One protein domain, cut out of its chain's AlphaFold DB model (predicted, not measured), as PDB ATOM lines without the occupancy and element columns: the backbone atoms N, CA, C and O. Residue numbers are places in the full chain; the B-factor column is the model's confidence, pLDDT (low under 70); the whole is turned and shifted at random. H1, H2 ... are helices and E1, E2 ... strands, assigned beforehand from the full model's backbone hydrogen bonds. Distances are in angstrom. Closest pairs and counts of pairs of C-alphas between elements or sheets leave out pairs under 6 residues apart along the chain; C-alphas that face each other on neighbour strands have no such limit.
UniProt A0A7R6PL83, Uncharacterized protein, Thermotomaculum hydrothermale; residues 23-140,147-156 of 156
ATOM      1  N   SER A  23     -26.637 -29.150  55.775       67.69
ATOM      2  CA  SER A  23     -25.507 -28.753  56.633       67.69
ATOM      3  C   SER A  23     -24.182 -29.465  56.313       67.69
ATOM      4  O   SER A  23     -23.098 -28.933  56.574       67.69
ATOM      5  N   LYS A  24     -24.230 -30.665  55.715       75.62
ATOM      6  CA  LYS A  24     -23.034 -31.390  55.249       75.62
ATOM      7  C   LYS A  24     -22.376 -30.687  54.057       75.62
ATOM      8  O   LYS A  24     -21.151 -30.726  53.926       75.62
ATOM      9  N   TYR A  25     -23.172 -30.049  53.201       75.12
ATOM     10  CA  TYR A  25     -22.689 -29.379  51.996       75.12
ATOM     11  C   TYR A  25     -22.001 -28.062  52.340       75.12
ATOM     12  O   TYR A  25     -20.893 -27.833  51.859       75.12
ATOM     13  N   ASP A  26     -22.546 -27.301  53.293       69.88
ATOM     14  CA  ASP A  26     -21.917 -26.073  53.800       69.88
ATOM     15  C   ASP A  26     -20.494 -26.311  54.323       69.88
ATOM     16  O   ASP A  26     -19.564 -25.563  54.007       69.88
ATOM     17  N   LYS A  27     -20.280 -27.404  55.072       69.44
ATOM     18  CA  LYS A  27     -18.941 -27.793  55.550       69.44
ATOM     19  C   LYS A  27     -17.986 -28.127  54.400       69.44
ATOM     20  O   LYS A  27     -16.802 -27.800  54.471       69.44
ATOM     21  N   LYS A  28     -18.477 -28.792  53.351       70.44
ATOM     22  CA  LYS A  28     -17.662 -29.229  52.208       70.44
ATOM     23  C   LYS A  28     -17.223 -28.046  51.346       70.44
ATOM     24  O   LYS A  28     -16.050 -27.978  50.981       70.44
ATOM     25  N   CYS A  29     -18.116 -27.092  51.087       69.19
ATOM     26  CA  CYS A  29     -17.799 -25.901  50.301       69.19
ATOM     27  C   CYS A  29     -16.707 -25.043  50.942       69.19
ATOM     28  O   CYS A  29     -15.758 -24.660  50.259       69.19
ATOM     29  N   LYS A  30     -16.802 -24.800  52.261       68.00
ATOM     30  CA  LYS A  30     -15.828 -23.987  53.013       68.00
ATOM     31  C   LYS A  30     -14.402 -24.531  52.913       68.00
ATOM     32  O   LYS A  30     -13.460 -23.753  52.910       68.00
ATOM     33  N   LYS A  31     -14.239 -25.855  52.808       66.06
ATOM     34  CA  LYS A  31     -12.921 -26.501  52.697       66.06
ATOM     35  C   LYS A  31     -12.334 -26.497  51.287       66.06
ATOM     36  O   LYS A  31     -11.128 -26.633  51.146       66.06
ATOM     37  N   THR A  32     -13.172 -26.441  50.254       69.88
ATOM     38  CA  THR A  32     -12.764 -26.807  48.883       69.88
ATOM     39  C   THR A  32     -12.988 -25.709  47.856       69.88
ATOM     40  O   THR A  32     -12.884 -25.963  46.660       69.88
ATOM     41  N   ASN A  33     -13.325 -24.493  48.297       77.31
ATOM     42  CA  ASN A  33     -13.610 -23.368  47.408       77.31
ATOM     43  C   ASN A  33     -14.650 -23.726  46.322       77.31
ATOM     44  O   ASN A  33     -14.583 -23.238  45.197       77.31
ATOM     45  N   THR A  34     -15.592 -24.613  46.653       84.81
ATOM     46  CA  THR A  34     -16.470 -25.302  45.697       84.81
ATOM     47  C   THR A  34     -17.913 -24.847  45.873       84.81
ATOM     48  O   THR A  34     -18.379 -24.735  47.007       84.81
ATOM     49  N   PHE A  35     -18.620 -24.632  44.766       87.44
ATOM     50  CA  PHE A  35     -20.067 -24.423  44.751       87.44
ATOM     51  C   PHE A  35     -20.780 -25.707  44.316       87.44
ATOM     52  O   PHE A  35     -20.267 -26.436  43.466       87.44
ATOM     53  N   ILE A  36     -21.934 -26.024  44.908       89.19
ATOM     54  CA  ILE A  36     -22.596 -27.319  44.696       89.19
ATOM     55  C   ILE A  36     -24.030 -27.136  44.205       89.19
ATOM     56  O   ILE A  36     -24.891 -26.638  44.921       89.19
ATOM     57  N   PHE A  37     -24.334 -27.643  43.019       89.00
ATOM     58  CA  PHE A  37     -25.711 -27.798  42.572       89.00
ATOM     59  C   PHE A  37     -26.256 -29.165  42.952       89.00
ATOM     60  O   PHE A  37     -25.622 -30.192  42.706       89.00
ATOM     61  N   LEU A  38     -27.442 -29.162  43.550       89.44
ATOM     62  CA  LEU A  38     -28.186 -30.351  43.935       89.44
ATOM     63  C   LEU A  38     -29.376 -30.493  42.987       89.44
ATOM     64  O   LEU A  38     -30.292 -29.669  43.004       89.44
ATOM     65  N   PHE A  39     -29.364 -31.525  42.154       89.19
ATOM     66  CA  PHE A  39     -30.470 -31.828  41.259       89.19
ATOM     67  C   PHE A  39     -31.487 -32.726  41.959       89.19
ATOM     68  O   PHE A  39     -31.137 -33.639  42.700       89.19
ATOM     69  N   ASN A  40     -32.771 -32.521  41.670       88.50
ATOM     70  CA  ASN A  40     -33.842 -33.391  42.172       88.50
ATOM     71  C   ASN A  40     -33.847 -34.802  41.546       88.50
ATOM     72  O   ASN A  40     -34.650 -35.645  41.941       88.50
ATOM     73  N   LYS A  41     -33.013 -35.053  40.531       88.75
ATOM     74  CA  LYS A  41     -32.825 -36.360  39.896       88.75
ATOM     75  C   LYS A  41     -31.449 -36.439  39.247       88.75
ATOM     76  O   LYS A  41     -30.838 -35.420  38.940       88.75
ATOM     77  N   THR A  42     -31.022 -37.652  38.925       90.19
ATOM     78  CA  THR A  42     -29.784 -37.870  38.180       90.19
ATOM     79  C   THR A  42     -29.847 -37.297  36.759       90.19
ATOM     80  O   THR A  42     -30.682 -37.698  35.936       90.19
ATOM     81  N   VAL A  43     -28.906 -36.409  36.451       89.50
ATOM     82  CA  VAL A  43     -28.691 -35.811  35.128       89.50
ATOM     83  C   VAL A  43     -27.653 -36.632  34.359       89.50
ATOM     84  O   VAL A  43     -26.779 -37.271  34.949       89.50
ATOM     85  N   LYS A  44     -27.777 -36.672  33.029       87.38
ATOM     86  CA  LYS A  44     -26.884 -37.404  32.120       87.38
ATOM     87  C   LYS A  44     -26.435 -36.516  30.964       87.38
ATOM     88  O   LYS A  44     -27.121 -35.562  30.614       87.38
ATOM     89  N   TYR A  45     -25.321 -36.883  30.340       76.94
ATOM     90  CA  TYR A  45     -24.835 -36.219  29.129       76.94
ATOM     91  C   TYR A  45     -25.776 -36.358  27.916       76.94
ATOM     92  O   TYR A  45     -26.460 -37.382  27.804       76.94
ATOM     93  N   PRO A  46     -25.745 -35.386  26.975       82.12
ATOM     94  CA  PRO A  46     -24.939 -34.169  27.011       82.12
ATOM     95  C   PRO A  46     -25.552 -33.116  27.946       82.12
ATOM     96  O   PRO A  46     -26.754 -32.834  27.909       82.12
ATOM     97  N   LEU A  47     -24.696 -32.558  28.796       88.94
ATOM     98  CA  LEU A  47     -24.980 -31.434  29.678       88.94
ATOM     99  C   LEU A  47     -23.843 -30.437  29.487       88.94
ATOM    100  O   LEU A  47     -22.680 -30.824  29.598       88.94
ATOM    101  N   LYS A  48     -24.181 -29.184  29.207       90.81
ATOM    102  CA  LYS A  48     -23.239 -28.070  29.191       90.81
ATOM    103  C   LYS A  48     -23.490 -27.186  30.399       90.81
ATOM    104  O   LYS A  48     -24.644 -26.915  30.733       90.81
ATOM    105  N   LEU A  49     -22.403 -26.751  31.019       91.06
ATOM    106  CA  LEU A  49     -22.396 -25.747  32.069       91.06
ATOM    107  C   LEU A  49     -21.804 -24.471  31.483       91.06
ATOM    108  O   LEU A  49     -20.703 -24.509  30.937       91.06
ATOM    109  N   ILE A  50     -22.518 -23.361  31.613       91.00
ATOM    110  CA  ILE A  50     -22.024 -22.036  31.252       91.00
ATOM    111  C   ILE A  50     -21.909 -21.225  32.538       91.00
ATOM    112  O   ILE A  50     -22.847 -21.202  33.329       91.00
ATOM    113  N   VAL A  51     -20.758 -20.594  32.754       89.75
ATOM    114  CA  VAL A  51     -20.513 -19.675  33.871       89.75
ATOM    115  C   VAL A  51     -20.011 -18.362  33.287       89.75
ATOM    116  O   VAL A  51     -19.027 -18.362  32.549       89.75
ATOM    117  N   ASP A  52     -20.707 -17.263  33.575       89.00
ATOM    118  CA  ASP A  52     -20.421 -15.916  33.061       89.00
ATOM    119  C   ASP A  52     -20.235 -15.901  31.530       89.00
ATOM    120  O   ASP A  52     -19.271 -15.357  30.987       89.00
ATOM    121  N   GLY A  53     -21.129 -16.601  30.822       89.19
ATOM    122  CA  GLY A  53     -21.102 -16.729  29.361       89.19
ATOM    123  C   GLY A  53     -20.037 -17.680  28.794       89.19
ATOM    124  O   GLY A  53     -19.966 -17.841  27.577       89.19
ATOM    125  N   LYS A  54     -19.223 -18.345  29.628       91.56
ATOM    126  CA  LYS A  54     -18.176 -19.286  29.184       91.56
ATOM    127  C   LYS A  54     -18.554 -20.736  29.465       91.56
ATOM    128  O   LYS A  54     -18.966 -21.069  30.571       91.56
ATOM    129  N   GLU A  55     -18.371 -21.616  28.479       92.38
ATOM    130  CA  GLU A  55     -18.574 -23.060  28.659       92.38
ATOM    131  C   GLU A  55     -17.472 -23.640  29.561       92.38
ATOM    132  O   GLU A  55     -16.284 -23.543  29.257       92.38
ATOM    133  N   ILE A  56     -17.880 -24.238  30.680       91.25
ATOM    134  CA  ILE A  56     -16.993 -24.837  31.677       91.25
ATOM    135  C   ILE A  56     -16.956 -26.355  31.479       91.25
ATOM    136  O   ILE A  56     -18.012 -26.988  31.358       91.25
ATOM    137  N   PRO A  57     -15.767 -26.983  31.496       90.38
ATOM    138  CA  PRO A  57     -15.662 -28.427  31.351       90.38
ATOM    139  C   PRO A  57     -16.310 -29.150  32.539       90.38
ATOM    140  O   PRO A  57     -16.011 -28.865  33.700       90.38
ATOM    141  N   ILE A  58     -17.165 -30.132  32.244       89.06
ATOM    142  CA  ILE A  58     -17.732 -31.051  33.236       89.06
ATOM    143  C   ILE A  58     -16.981 -32.389  33.177       89.06
ATOM    144  O   ILE A  58     -16.750 -32.960  32.112       89.06
ATOM    145  N   ILE A  59     -16.620 -32.896  34.350       83.50
ATOM    146  CA  ILE A  59     -15.997 -34.194  34.578       83.50
ATOM    147  C   ILE A  59     -17.092 -35.180  34.984       83.50
ATOM    148  O   ILE A  59     -17.883 -34.898  35.883       83.50
ATOM    149  N   HIS A  60     -17.080 -36.358  34.358       83.38
ATOM    150  CA  HIS A  60     -18.073 -37.436  34.478       83.38
ATOM    151  C   HIS A  60     -19.425 -37.174  33.822       83.38
ATOM    152  O   HIS A  60     -19.905 -36.053  33.725       83.38
ATOM    153  N   LYS A  61     -20.070 -38.273  33.406       81.12
ATOM    154  CA  LYS A  61     -21.227 -38.238  32.501       81.12
ATOM    155  C   LYS A  61     -22.593 -38.369  33.167       81.12
ATOM    156  O   LYS A  61     -23.611 -38.323  32.470       81.12
ATOM    157  N   LYS A  62     -22.625 -38.591  34.480       88.00
ATOM    158  CA  LYS A  62     -23.845 -38.857  35.242       88.00
ATOM    159  C   LYS A  62     -23.676 -38.440  36.706       88.00
ATOM    160  O   LYS A  62     -22.584 -38.583  37.245       88.00
ATOM    161  N   GLY A  63     -24.748 -37.930  37.306       90.31
ATOM    162  CA  GLY A  63     -24.808 -37.597  38.729       90.31
ATOM    163  C   GLY A  63     -26.028 -36.757  39.088       90.31
ATOM    164  O   GLY A  63     -26.680 -36.183  38.212       90.31
ATOM    165  N   ASP A  64     -26.366 -36.716  40.370       91.00
ATOM    166  CA  ASP A  64     -27.411 -35.867  40.955       91.00
ATOM    167  C   ASP A  64     -26.828 -34.601  41.618       91.00
ATOM    168  O   ASP A  64     -27.568 -33.700  42.009       91.00
ATOM    169  N   LYS A  65     -25.498 -34.504  41.712       91.62
ATOM    170  CA  LYS A  65     -24.768 -33.368  42.282       91.62
ATOM    171  C   LYS A  65     -23.729 -32.863  41.288       91.62
ATOM    172  O   LYS A  65     -22.924 -33.648  40.786       91.62
ATOM    173  N   LEU A  66     -23.682 -31.555  41.053       91.88
ATOM    174  CA  LEU A  66     -22.629 -30.917  40.260       91.88
ATOM    175  C   LEU A  66     -21.776 -30.018  41.154       91.88
ATOM    176  O   LEU A  66     -22.270 -29.064  41.747       91.88
ATOM    177  N   TYR A  67     -20.490 -30.324  41.238       91.25
ATOM    178  CA  TYR A  67     -19.508 -29.570  42.011       91.25
ATOM    179  C   TYR A  67     -18.733 -28.653  41.074       91.25
ATOM    180  O   TYR A  67     -18.081 -29.167  40.173       91.25
ATOM    181  N   ILE A  68     -18.765 -27.340  41.288       91.44
ATOM    182  CA  ILE A  68     -17.965 -26.356  40.550       91.44
ATOM    183  C   ILE A  68     -16.795 -25.927  41.427       91.44
ATOM    184  O   ILE A  68     -16.988 -25.337  42.490       91.44
ATOM    185  N   TYR A  69     -15.586 -26.236  40.979       88.88
ATOM    186  CA  TYR A  69     -14.340 -25.953  41.678       88.88
ATOM    187  C   TYR A  69     -13.739 -24.631  41.207       88.88
ATOM    188  O   TYR A  69     -13.971 -24.202  40.079       88.88
ATOM    189  N   ASN A  70     -12.953 -23.999  42.082       88.62
ATOM    190  CA  ASN A  70     -12.228 -22.749  41.817       88.62
ATOM    191  C   ASN A  70     -13.103 -21.559  41.392       88.62
ATOM    192  O   ASN A  70     -12.580 -20.561  40.897       88.62
ATOM    193  N   LEU A  71     -14.419 -21.629  41.611       85.88
ATOM    194  CA  LEU A  71     -15.299 -20.488  41.389       85.88
ATOM    195  C   LEU A  71     -14.937 -19.395  42.396       85.88
ATOM    196  O   LEU A  71     -14.927 -19.646  43.609       85.88
ATOM    197  N   LYS A  72     -14.596 -18.209  41.890       82.94
ATOM    198  CA  LYS A  72     -14.240 -17.060  42.725       82.94
ATOM    199  C   LYS A  72     -15.438 -16.622  43.569       82.94
ATOM    200  O   LYS A  72     -16.578 -17.019  43.336       82.94
ATOM    201  N   ASP A  73     -15.150 -15.839  44.595       79.50
ATOM    202  CA  ASP A  73     -16.195 -15.184  45.368       79.50
ATOM    203  C   ASP A  73     -16.688 -13.968  44.576       79.50
ATOM    204  O   ASP A  73     -15.887 -13.177  44.079       79.50
ATOM    205  N   GLY A  74     -18.002 -13.837  44.420       77.38
ATOM    206  CA  GLY A  74     -18.606 -12.819  43.563       77.38
ATOM    207  C   GLY A  74     -20.003 -13.218  43.117       77.38
ATOM    208  O   GLY A  74     -20.463 -14.300  43.476       77.38
ATOM    209  N   GLU A  75     -20.676 -12.326  42.385       82.00
ATOM    210  CA  GLU A  75     -21.890 -12.659  41.634       82.00
ATOM    211  C   GLU A  75     -21.497 -13.366  40.335       82.00
ATOM    212  O   GLU A  75     -20.712 -12.822  39.563       82.00
ATOM    213  N   HIS A  76     -22.056 -14.553  40.108       84.25
ATOM    214  CA  HIS A  76     -21.878 -15.315  38.873       84.25
ATOM    215  C   HIS A  76     -23.226 -15.658  38.237       84.25
ATOM    216  O   HIS A  76     -24.184 -15.985  38.953       84.25
ATOM    217  N   GLU A  77     -23.268 -15.628  36.905       87.00
ATOM    218  CA  GLU A  77     -24.380 -16.133  36.100       87.00
ATOM    219  C   GLU A  77     -24.080 -17.574  35.684       87.00
ATOM    220  O   GLU A  77     -23.046 -17.846  35.075       87.00
ATOM    221  N   ILE A  78     -24.961 -18.512  36.047       87.62
ATOM    222  CA  ILE A  78     -24.774 -19.932  35.740       87.62
ATOM    223  C   ILE A  78     -25.972 -20.495  34.986       87.62
ATOM    224  O   ILE A  78     -27.093 -20.494  35.498       87.62
ATOM    225  N   ASP A  79     -25.690 -21.085  33.825       88.69
ATOM    226  CA  ASP A  79     -26.675 -21.729  32.964       88.69
ATOM    227  C   ASP A  79     -26.362 -23.200  32.703       88.69
ATOM    228  O   ASP A  79     -25.210 -23.639  32.619       88.69
ATOM    229  N   PHE A  80     -27.437 -23.964  32.518       89.19
ATOM    230  CA  PHE A  80     -27.396 -25.372  32.149       89.19
ATOM    231  C   PHE A  80     -28.083 -25.567  30.807       89.19
ATOM    232  O   PHE A  80     -29.258 -25.234  30.649       89.19
ATOM    233  N   ILE A  81     -27.381 -26.179  29.856       88.25
ATOM    234  CA  ILE A  81     -27.947 -26.518  28.549       88.25
ATOM    235  C   ILE A  81     -27.907 -28.031  28.371       88.25
ATOM    236  O   ILE A  81     -26.863 -28.668  28.518       88.25
ATOM    237  N   SER A  82     -29.051 -28.626  28.039       87.75
ATOM    238  CA  SER A  82     -29.143 -30.042  27.697       87.75
ATOM    239  C   SER A  82     -30.246 -30.298  26.680       87.75
ATOM    240  O   SER A  82     -31.314 -29.693  26.730       87.75
ATOM    241  N   ASP A  83     -30.016 -31.276  25.808       82.69
ATOM    242  CA  ASP A  83     -31.022 -31.780  24.870       82.69
ATOM    243  C   ASP A  83     -32.122 -32.613  25.545       82.69
ATOM    244  O   ASP A  83     -33.148 -32.901  24.930       82.69
ATOM    245  N   PHE A  84     -31.908 -33.050  26.790       83.81
ATOM    246  CA  PHE A  84     -32.787 -34.005  27.474       83.81
ATOM    247  C   PHE A  84     -33.535 -33.420  28.665       83.81
ATOM    248  O   PHE A  84     -34.510 -34.023  29.129       83.81
ATOM    249  N   TYR A  85     -33.098 -32.266  29.158       88.00
ATOM    250  CA  TYR A  85     -33.572 -31.707  30.410       88.00
ATOM    251  C   TYR A  85     -33.894 -30.220  30.278       88.00
ATOM    252  O   TYR A  85     -33.171 -29.471  29.628       88.00
ATOM    253  N   ILE A  86     -34.965 -29.816  30.952       86.75
ATOM    254  CA  ILE A  86     -35.331 -28.435  31.237       86.75
ATOM    255  C   ILE A  86     -34.893 -28.154  32.672       86.75
ATOM    256  O   ILE A  86     -35.249 -28.902  33.590       86.75
ATOM    257  N   PHE A  87     -34.141 -27.078  32.863       85.88
ATOM    258  CA  PHE A  87     -33.729 -26.595  34.175       85.88
ATOM    259  C   PHE A  87     -34.590 -25.392  34.534       85.88
ATOM    260  O   PHE A  87     -34.826 -24.519  33.702       85.88
ATOM    261  N   ASN A  88     -35.116 -25.374  35.754       76.56
ATOM    262  CA  ASN A  88     -36.158 -24.425  36.124       76.56
ATOM    263  C   ASN A  88     -35.722 -22.951  36.108       76.56
ATOM    264  O   ASN A  88     -36.615 -22.108  36.061       76.56
ATOM    265  N   ARG A  89     -34.420 -22.619  36.154       61.06
ATOM    266  CA  ARG A  89     -33.927 -21.232  36.067       61.06
ATOM    267  C   ARG A  89     -32.479 -21.130  35.558       61.06
ATOM    268  O   ARG A  89     -31.672 -21.973  35.953       61.06
ATOM    269  N   PRO A  90     -32.124 -20.058  34.821       57.31
ATOM    270  CA  PRO A  90     -30.771 -19.514  34.862       57.31
ATOM    271  C   PRO A  90     -30.491 -19.048  36.293       57.31
ATOM    272  O   PRO A  90     -31.302 -18.354  36.923       57.31
ATOM    273  N   VAL A  91     -29.367 -19.461  36.854       62.09
ATOM    274  CA  VAL A  91     -28.976 -19.061  38.198       62.09
ATOM    275  C   VAL A  91     -28.285 -17.712  38.076       62.09
ATOM    276  O   VAL A  91     -27.076 -17.618  37.908       62.09
ATOM    277  N   LYS A  92     -29.091 -16.649  38.108       53.62
ATOM    278  CA  LYS A  92     -28.630 -15.297  37.763       53.62
ATOM    279  C   LYS A  92     -27.713 -14.645  38.798       53.62
ATOM    280  O   LYS A  92     -27.080 -13.654  38.470       53.62
ATOM    281  N   ARG A  93     -27.675 -15.139  40.043       61.81
ATOM    282  CA  ARG A  93     -26.805 -14.606  41.108       61.81
ATOM    283  C   ARG A  93     -26.461 -15.684  42.126       61.81
ATOM    284  O   ARG A  93     -27.202 -15.892  43.086       61.81
ATOM    285  N   ILE A  94     -25.324 -16.344  41.954       63.12
ATOM    286  CA  ILE A  94     -24.657 -17.002  43.084       63.12
ATOM    287  C   ILE A  94     -23.716 -15.990  43.693       63.12
ATOM    288  O   ILE A  94     -22.821 -15.540  42.998       63.12
ATOM    289  N   LYS A  95     -23.913 -15.651  44.972       59.59
ATOM    290  CA  LYS A  95     -22.895 -14.988  45.790       59.59
ATOM    291  C   LYS A  95     -22.265 -16.021  46.697       59.59
ATOM    292  O   LYS A  95     -22.915 -16.536  47.607       59.59
ATOM    293  N   LYS A  96     -20.988 -16.296  46.482       59.56
ATOM    294  CA  LYS A  96     -20.187 -17.019  47.458       59.56
ATOM    295  C   LYS A  96     -19.605 -16.003  48.437       59.56
ATOM    296  O   LYS A  96     -18.905 -15.081  48.039       59.56
ATOM    297  N   GLY A  97     -19.989 -16.116  49.703       57.53
ATOM    298  CA  GLY A  97     -19.601 -15.176  50.754       57.53
ATOM    299  C   GLY A  97     -19.824 -15.764  52.144       57.53
ATOM    300  O   GLY A  97     -20.523 -16.769  52.306       57.53
ATOM    301  N   LYS A  98     -19.218 -15.152  53.168       55.72
ATOM    302  CA  LYS A  98     -19.398 -15.571  54.567       55.72
ATOM    303  C   LYS A  98     -20.885 -15.475  54.942       55.72
ATOM    304  O   LYS A  98     -21.446 -14.388  54.949       55.72
ATOM    305  N   GLY A  99     -21.508 -16.616  55.245       56.28
ATOM    306  CA  GLY A  99     -22.914 -16.697  55.672       56.28
ATOM    307  C   GLY A  99     -23.933 -17.001  54.567       56.28
ATOM    308  O   GLY A  99     -25.106 -17.165  54.882       56.28
ATOM    309  N   LEU A 100     -23.513 -17.128  53.303       63.31
ATOM    310  CA  LEU A 100     -24.397 -17.514  52.197       63.31
ATOM    311  C   LEU A 100     -24.317 -19.015  51.905       63.31
ATOM    312  O   LEU A 100     -23.272 -19.645  52.090       63.31
ATOM    313  N   LEU A 101     -25.434 -19.581  51.438       64.44
ATOM    314  CA  LEU A 101     -25.503 -20.979  51.022       64.44
ATOM    315  C   LEU A 101     -24.572 -21.195  49.826       64.44
ATOM    316  O   LEU A 101     -24.702 -20.559  48.784       64.44
ATOM    317  N   CYS A 102     -23.633 -22.123  49.974       77.94
ATOM    318  CA  CYS A 102     -22.687 -22.502  48.922       77.94
ATOM    319  C   CYS A 102     -23.238 -23.591  47.986       77.94
ATOM    320  O   CYS A 102     -22.493 -24.227  47.233       77.94
ATOM    321  N   TYR A 103     -24.534 -23.859  48.103       80.56
ATOM    322  CA  TYR A 103     -25.240 -24.833  47.310       80.56
ATOM    323  C   TYR A 103     -26.562 -24.260  46.823       80.56
ATOM    324  O   TYR A 103     -27.142 -23.366  47.440       80.56
ATOM    325  N   GLN A 104     -27.070 -24.830  45.739       82.94
ATOM    326  CA  GLN A 104     -28.390 -24.499  45.237       82.94
ATOM    327  C   GLN A 104     -29.109 -25.734  44.730       82.94
ATOM    328  O   GLN A 104     -28.541 -26.571  44.027       82.94
ATOM    329  N   VAL A 105     -30.388 -25.824  45.081       83.50
ATOM    330  CA  VAL A 105     -31.275 -26.852  44.548       83.50
ATOM    331  C   VAL A 105     -31.783 -26.395  43.186       83.50
ATOM    332  O   VAL A 105     -32.378 -25.324  43.065       83.50
ATOM    333  N   VAL A 106     -31.559 -27.219  42.168       84.50
ATOM    334  CA  VAL A 106     -32.020 -26.987  40.798       84.50
ATOM    335  C   VAL A 106     -33.041 -28.062  40.458       84.50
ATOM    336  O   VAL A 106     -32.761 -29.263  40.535       84.50
ATOM    337  N   LEU A 107     -34.249 -27.634  40.090       85.38
ATOM    338  CA  LEU A 107     -35.276 -28.569  39.653       85.38
ATOM    339  C   LEU A 107     -35.045 -28.891  38.187       85.38
ATOM    340  O   LEU A 107     -34.992 -28.006  37.331       85.38
ATOM    341  N   VAL A 108     -34.934 -30.183  37.921       87.56
ATOM    342  CA  VAL A 108     -34.757 -30.725  36.588       87.56
ATOM    343  C   VAL A 108     -36.070 -31.367  36.159       87.56
ATOM    344  O   VAL A 108     -36.664 -32.164  36.891       87.56
ATOM    345  N   THR A 109     -36.502 -31.088  34.937       87.75
ATOM    346  CA  THR A 109     -37.617 -31.767  34.271       87.75
ATOM    347  C   THR A 109     -37.080 -32.427  33.015       87.75
ATOM    348  O   THR A 109     -36.265 -31.849  32.311       87.75
ATOM    349  N   LYS A 110     -37.459 -33.680  32.751       85.62
ATOM    350  CA  LYS A 110     -37.012 -34.353  31.526       85.62
ATOM    351  C   LYS A 110     -37.964 -33.957  30.402       85.62
ATOM    352  O   LYS A 110     -39.170 -33.964  30.642       85.62
ATOM    353  N   TYR A 111     -37.449 -33.652  29.213       80.62
ATOM    354  CA  TYR A 111     -38.318 -33.461  28.054       80.62
ATOM    355  C   TYR A 111     -39.183 -34.716  27.820       80.62
ATOM    356  O   TYR A 111     -38.734 -35.837  28.105       80.62
ATOM    357  N   PRO A 112     -40.415 -34.565  27.307       80.75
ATOM    358  CA  PRO A 112     -41.191 -35.702  26.834       80.75
ATOM    359  C   PRO A 112     -40.436 -36.422  25.710       80.75
ATOM    360  O   PRO A 112     -39.680 -35.808  24.954       80.75
ATOM    361  N   LYS A 113     -40.626 -37.745  25.602       74.50
ATOM    362  CA  LYS A 113     -39.889 -38.591  24.642       74.50
ATOM    363  C   LYS A 113     -40.033 -38.120  23.197       74.50
ATOM    364  O   LYS A 113     -39.092 -38.271  22.421       74.50
ATOM    365  N   ASP A 114     -41.175 -37.535  22.867       74.12
ATOM    366  CA  ASP A 114     -41.484 -37.059  21.524       74.12
ATOM    367  C   ASP A 114     -40.587 -35.888  21.102       74.12
ATOM    368  O   ASP A 114     -40.224 -35.792  19.936       74.12
ATOM    369  N   PHE A 115     -40.099 -35.090  22.058       68.94
ATOM    370  CA  PHE A 115     -39.248 -33.923  21.798       68.94
ATOM    371  C   PHE A 115     -37.836 -34.281  21.306       68.94
ATOM    372  O   PHE A 115     -37.154 -33.473  20.682       68.94
ATOM    373  N   TYR A 116     -37.367 -35.497  21.594       65.38
ATOM    374  CA  TYR A 116     -36.042 -35.976  21.189       65.38
ATOM    375  C   TYR A 116     -36.101 -37.279  20.384       65.38
ATOM    376  O   TYR A 116     -35.073 -37.926  20.178       65.38
ATOM    377  N   LYS A 117     -37.283 -37.672  19.894       63.00
ATOM    378  CA  LYS A 117     -37.480 -38.903  19.113       63.00
ATOM    379  C   LYS A 117     -36.624 -38.914  17.843       63.00
ATOM    380  O   LYS A 117     -35.998 -39.928  17.538       63.00
ATOM    381  N   ASP A 118     -36.490 -37.767  17.181       66.31
ATOM    382  CA  ASP A 118     -35.617 -37.611  16.011       66.31
ATOM    383  C   ASP A 118     -34.126 -37.568  16.362       66.31
ATOM    384  O   ASP A 118     -33.303 -38.071  15.598       66.31
ATOM    385  N   LYS A 119     -33.769 -37.076  17.558       59.75
ATOM    386  CA  LYS A 119     -32.389 -37.103  18.080       59.75
ATOM    387  C   LYS A 119     -31.952 -38.506  18.534       59.75
ATOM    388  O   LYS A 119     -30.756 -38.778  18.615       59.75
ATOM    389  N   LEU A 120     -32.900 -39.406  18.817       58.25
ATOM    390  CA  LEU A 120     -32.651 -40.801  19.203       58.25
ATOM    391  C   LEU A 120     -32.553 -41.774  18.021       58.25
ATOM    392  O   LEU A 120     -32.214 -42.943  18.238       58.25
ATOM    393  N   LYS A 121     -32.831 -41.337  16.784       64.12
ATOM    394  CA  LYS A 121     -32.625 -42.171  15.592       64.12
ATOM    395  C   LYS A 121     -31.155 -42.572  15.543       64.12
ATOM    396  O   LYS A 121     -30.270 -41.740  15.346       64.12
ATOM    397  N   LYS A 122     -30.883 -43.862  15.777       60.16
ATOM    398  CA  LYS A 122     -29.509 -44.359  15.778       60.16
ATOM    399  C   LYS A 122     -28.906 -44.052  14.403       60.16
ATOM    400  O   LYS A 122     -29.503 -44.451  13.404       60.16
ATOM    401  N   PRO A 123     -27.733 -43.403  14.329       64.62
ATOM    402  CA  PRO A 123     -27.126 -43.107  13.044       64.62
ATOM    403  C   PRO A 123     -26.895 -44.405  12.250       64.62
ATOM    404  O   PRO A 123     -26.702 -45.466  12.868       64.62
ATOM    405  N   PRO A 124     -26.918 -44.345  10.905       76.06
ATOM    406  CA  PRO A 124     -26.564 -45.481  10.060       76.06
ATOM    407  C   PRO A 124     -25.168 -46.001  10.423       76.06
ATOM    408  O   PRO A 124     -24.325 -45.250  10.919       76.06
ATOM    409  N   ILE A 125     -24.925 -47.295  10.199       72.31
ATOM    410  CA  ILE A 125     -23.717 -48.011  10.650       72.31
ATOM    411  C   ILE A 125     -22.418 -47.288  10.255       72.31
ATOM    412  O   ILE A 125     -21.553 -47.108  11.110       72.31
ATOM    413  N   GLY A 126     -22.324 -46.742   9.037       66.56
ATOM    414  CA  GLY A 126     -21.162 -45.947   8.610       66.56
ATOM    415  C   GLY A 126     -20.929 -44.685   9.455       66.56
ATOM    416  O   GLY A 126     -19.809 -44.420   9.889       66.56
ATOM    417  N   LYS A 127     -21.994 -43.949   9.813       69.50
ATOM    418  CA  LYS A 127     -21.903 -42.801  10.735       69.50
ATOM    419  C   LYS A 127     -21.572 -43.233  12.167       69.50
ATOM    420  O   LYS A 127     -20.946 -42.459  12.884       69.50
ATOM    421  N   ARG A 128     -21.940 -44.449  12.596       67.62
ATOM    422  CA  ARG A 128     -21.528 -44.987  13.909       67.62
ATOM    423  C   ARG A 128     -20.031 -45.249  13.968       67.62
ATOM    424  O   ARG A 128     -19.429 -44.907  14.977       67.62
ATOM    425  N   ILE A 129     -19.442 -45.792  12.904       73.12
ATOM    426  CA  ILE A 129     -17.997 -46.040  12.821       73.12
ATOM    427  C   ILE A 129     -17.238 -44.706  12.825       73.12
ATOM    428  O   ILE A 129     -16.345 -44.513  13.645       73.12
ATOM    429  N   VAL A 130     -17.656 -43.729  12.012       71.00
ATOM    430  CA  VAL A 130     -17.050 -42.382  12.010       71.00
ATOM    431  C   VAL A 130     -17.204 -41.687  13.368       71.00
ATOM    432  O   VAL A 130     -16.248 -41.097  13.870       71.00
ATOM    433  N   ASN A 131     -18.376 -41.788  14.005       67.88
ATOM    434  CA  ASN A 131     -18.586 -41.263  15.356       67.88
ATOM    435  C   ASN A 131     -17.758 -42.010  16.402       67.88
ATOM    436  O   ASN A 131     -17.332 -41.386  17.364       67.88
ATOM    437  N   PHE A 132     -17.497 -43.305  16.222       68.44
ATOM    438  CA  PHE A 132     -16.626 -44.087  17.094       68.44
ATOM    439  C   PHE A 132     -15.171 -43.627  16.975       68.44
ATOM    440  O   PHE A 132     -14.548 -43.361  17.996       68.44
ATOM    441  N   PHE A 133     -14.653 -43.414  15.760       71.25
ATOM    442  CA  PHE A 133     -13.315 -42.845  15.551       71.25
ATOM    443  C   PHE A 133     -13.203 -41.405  16.063       71.25
ATOM    444  O   PHE A 133     -12.233 -41.077  16.744       71.25
ATOM    445  N   LYS A 134     -14.210 -40.552  15.817       63.84
ATOM    446  CA  LYS A 134     -14.282 -39.207  16.414       63.84
ATOM    447  C   LYS A 134     -14.341 -39.266  17.936       63.84
ATOM    448  O   LYS A 134     -13.659 -38.491  18.587       63.84
ATOM    449  N   PHE A 135     -15.105 -40.193  18.509       62.44
ATOM    450  CA  PHE A 135     -15.183 -40.406  19.953       62.44
ATOM    451  C   PHE A 135     -13.845 -40.876  20.533       62.44
ATOM    452  O   PHE A 135     -13.432 -40.395  21.581       62.44
ATOM    453  N   TRP A 136     -13.136 -41.769  19.845       59.34
ATOM    454  CA  TRP A 136     -11.813 -42.241  20.251       59.34
ATOM    455  C   TRP A 136     -10.751 -41.140  20.154       59.34
ATOM    456  O   TRP A 136      -9.946 -40.971  21.068       59.34
ATOM    457  N   LYS A 137     -10.790 -40.333  19.089       52.12
ATOM    458  CA  LYS A 137      -9.941 -39.146  18.933       52.12
ATOM    459  C   LYS A 137     -10.266 -38.089  19.994       52.12
ATOM    460  O   LYS A 137      -9.358 -37.583  20.637       52.12
ATOM    461  N   SER A 138     -11.550 -37.865  20.275       50.19
ATOM    462  CA  SER A 138     -12.027 -36.975  21.339       50.19
ATOM    463  C   SER A 138     -11.718 -37.492  22.746       50.19
ATOM    464  O   SER A 138     -11.665 -36.681  23.658       50.19
ATOM    465  N   ARG A 139     -11.499 -38.803  22.940       52.59
ATOM    466  CA  ARG A 139     -10.957 -39.377  24.187       52.59
ATOM    467  C   ARG A 139      -9.467 -39.092  24.352       52.59
ATOM    468  O   ARG A 139      -9.026 -38.832  25.461       52.59
ATOM    469  N   LYS A 140      -8.690 -39.128  23.263       49.09
ATOM    470  CA  LYS A 140      -7.282 -38.686  23.282       49.09
ATOM    471  C   LYS A 140      -7.168 -37.166  23.466       49.09
ATOM    472  O   LYS A 140      -6.216 -36.700  24.076       49.09
ATOM    473  N   LYS A 147      -6.727 -28.040  36.330       81.19
ATOM    474  CA  LYS A 147      -7.326 -27.972  37.671       81.19
ATOM    475  C   LYS A 147      -7.073 -26.639  38.379       81.19
ATOM    476  O   LYS A 147      -7.604 -26.453  39.468       81.19
ATOM    477  N   ASN A 148      -6.291 -25.740  37.782       84.25
ATOM    478  CA  ASN A 148      -6.108 -24.377  38.273       84.25
ATOM    479  C   ASN A 148      -7.202 -23.426  37.754       84.25
ATOM    480  O   ASN A 148      -7.395 -22.352  38.316       84.25
ATOM    481  N   GLU A 149      -7.934 -23.820  36.709       88.38
ATOM    482  CA  GLU A 149      -9.075 -23.076  36.174       88.38
ATOM    483  C   GLU A 149     -10.397 -23.570  36.777       88.38
ATOM    484  O   GLU A 149     -10.439 -24.525  37.560       88.38
ATOM    485  N   VAL A 150     -11.496 -22.893  36.444       88.69
ATOM    486  CA  VAL A 150     -12.839 -23.319  36.847       88.69
ATOM    487  C   VAL A 150     -13.202 -24.588  36.080       88.69
ATOM    488  O   VAL A 150     -13.145 -24.630  34.854       88.69
ATOM    489  N   TYR A 151     -13.608 -25.625  36.807       91.69
ATOM    490  CA  TYR A 151     -14.101 -26.874  36.231       91.69
ATOM    491  C   TYR A 151     -15.232 -27.435  37.085       91.69
ATOM    492  O   TYR A 151     -15.369 -27.103  38.266       91.69
ATOM    493  N   ALA A 152     -16.032 -28.320  36.500       91.44
ATOM    494  CA  ALA A 152     -17.139 -28.953  37.191       91.44
ATOM    495  C   ALA A 152     -16.999 -30.476  37.242       91.44
ATOM    496  O   ALA A 152     -16.375 -31.082  36.380       91.44
ATOM    497  N   VAL A 153     -17.578 -31.120  38.254       90.94
ATOM    498  CA  VAL A 153     -17.621 -32.583  38.386       90.94
ATOM    499  C   VAL A 153     -19.033 -33.016  38.730       90.94
ATOM    500  O   VAL A 153     -19.582 -32.594  39.749       90.94
ATOM    501  N   LEU A 154     -19.600 -33.896  37.913       90.56
ATOM    502  CA  LEU A 154     -20.883 -34.533  38.166       90.56
ATOM    503  C   LEU A 154     -20.655 -35.798  39.022       90.56
ATOM    504  O   LEU A 154     -19.760 -36.601  38.735       90.56
ATOM    505  N   LYS A 155     -21.397 -35.947  40.123       88.50
ATOM    506  CA  LYS A 155     -21.300 -37.084  41.056       88.50
ATOM    507  C   LYS A 155     -22.682 -37.522  41.532       88.50
ATOM    508  O   LYS A 155     -23.610 -36.715  41.526       88.50
ATOM    509  N   ASP A 156     -22.767 -38.784  41.933       83.88
ATOM    510  CA  ASP A 156     -23.908 -39.369  42.643       83.88
ATOM    511  C   ASP A 156     -23.868 -39.057  44.161       83.88
ATOM    512  O   ASP A 156     -22.866 -38.487  44.668       83.88
TER     513      ASP A 156
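What this domain is: This is residues 23 to 140 and 147 to 156 of the 156 residues of an uncharacterized protein of Thermotomaculum hydrothermale (UniProt A0A7R6PL83). Two small twisted sheets, E8 E1 E4 E10 and E3 E2 E5 E7, face each other as a sandwich, with H1 packed on E1 and E8 of the first. The short pair E6 and E9 adds a third, two-stranded sheet, E9 running on from E8, and from there a tail through H2 reaches H3, an arm whose residues 125 to 130 and 132 to 140 stand free. The printed part has 128 residues, three named helices and ten named strands, in the order H1 E1 E2 E3 E4 E5 E6 E7 E8 E9 H2 H3 E10. The first sheet is mixed and the other two are antiparallel; the class is mixed, helices and strands. The whole is only just compact, close to loose, with a radius of gyration of the C-alphas of 16.7 A, and elongated, spanning 55 by 34 by 26 A.

Where its parts are: H1 is residues 23 to 32, 15.0 A long, from C-alpha 23 at (-25.507, -28.753, 56.633). E1, residues 35 to 44, spans 19.4 A and bends by 103 degrees at residue 41. E2 is residues 47 to 51 and E3 residues 54 to 56. E4, residues 62 to 69, spans 17.3 A and bends by 81 degrees at residue 65. E5, residues 75 to 82, spans 23.4 A. E6 is residues 85 to 87, E7 91 to 95, E8 103 to 106, E9 108 to 110 and H2 113 to 116. H3, residues 125 to 140, is 22.7 A long and ends at (-7.282, -38.686, 23.282). E10, residues 151 to 155, ends at (-21.300, -37.084, 41.056).

How they stand to each other: The facing parts of the sandwich, two sheets face to face, are 10.6 A centre to centre, with strands at 18 degrees. E8 and E1 are parallel, N 104 and O 36 being 2.9 A apart. E1 and E4 are antiparallel, N 37 and O 66 at 2.8 A, as are E4 and E10, N 67 and O 153 at 2.9 A. In the other sheet, E2 and E3 form a hairpin, N 56 and O 49 at 2.8 A. E5 pairs antiparallel with E2, N 48 and O 81 at 2.8 A, and with E7, N 91 and O 78 at 2.8 A. E6 and E9 are antiparallel, N 86 and O 109 at 2.8 A. H1 is on the first sheet at a height of 8.2 A; its closest C-alphas to E1 are Cys 29 and Phe 35, 6.2 A. H2 and H3 are apart. Every O i to N i+4 pair is within hydrogen-bond range in H3, and 4 of 6 in H1; H2 is too short for such a pair.

The domain as a whole: The C-alphas of Gly 99 and Gly 126 are farthest apart, 55.4 A. Residues 141 to 146 are not printed, and C-alphas 140 and 147 are 17.9 A apart across this cut. No link printed whole is long. The mean pLDDT of the printed part is 77.9; 41 residues are under 70, among them 89 to 101, 115 to 123 and 134 to 140.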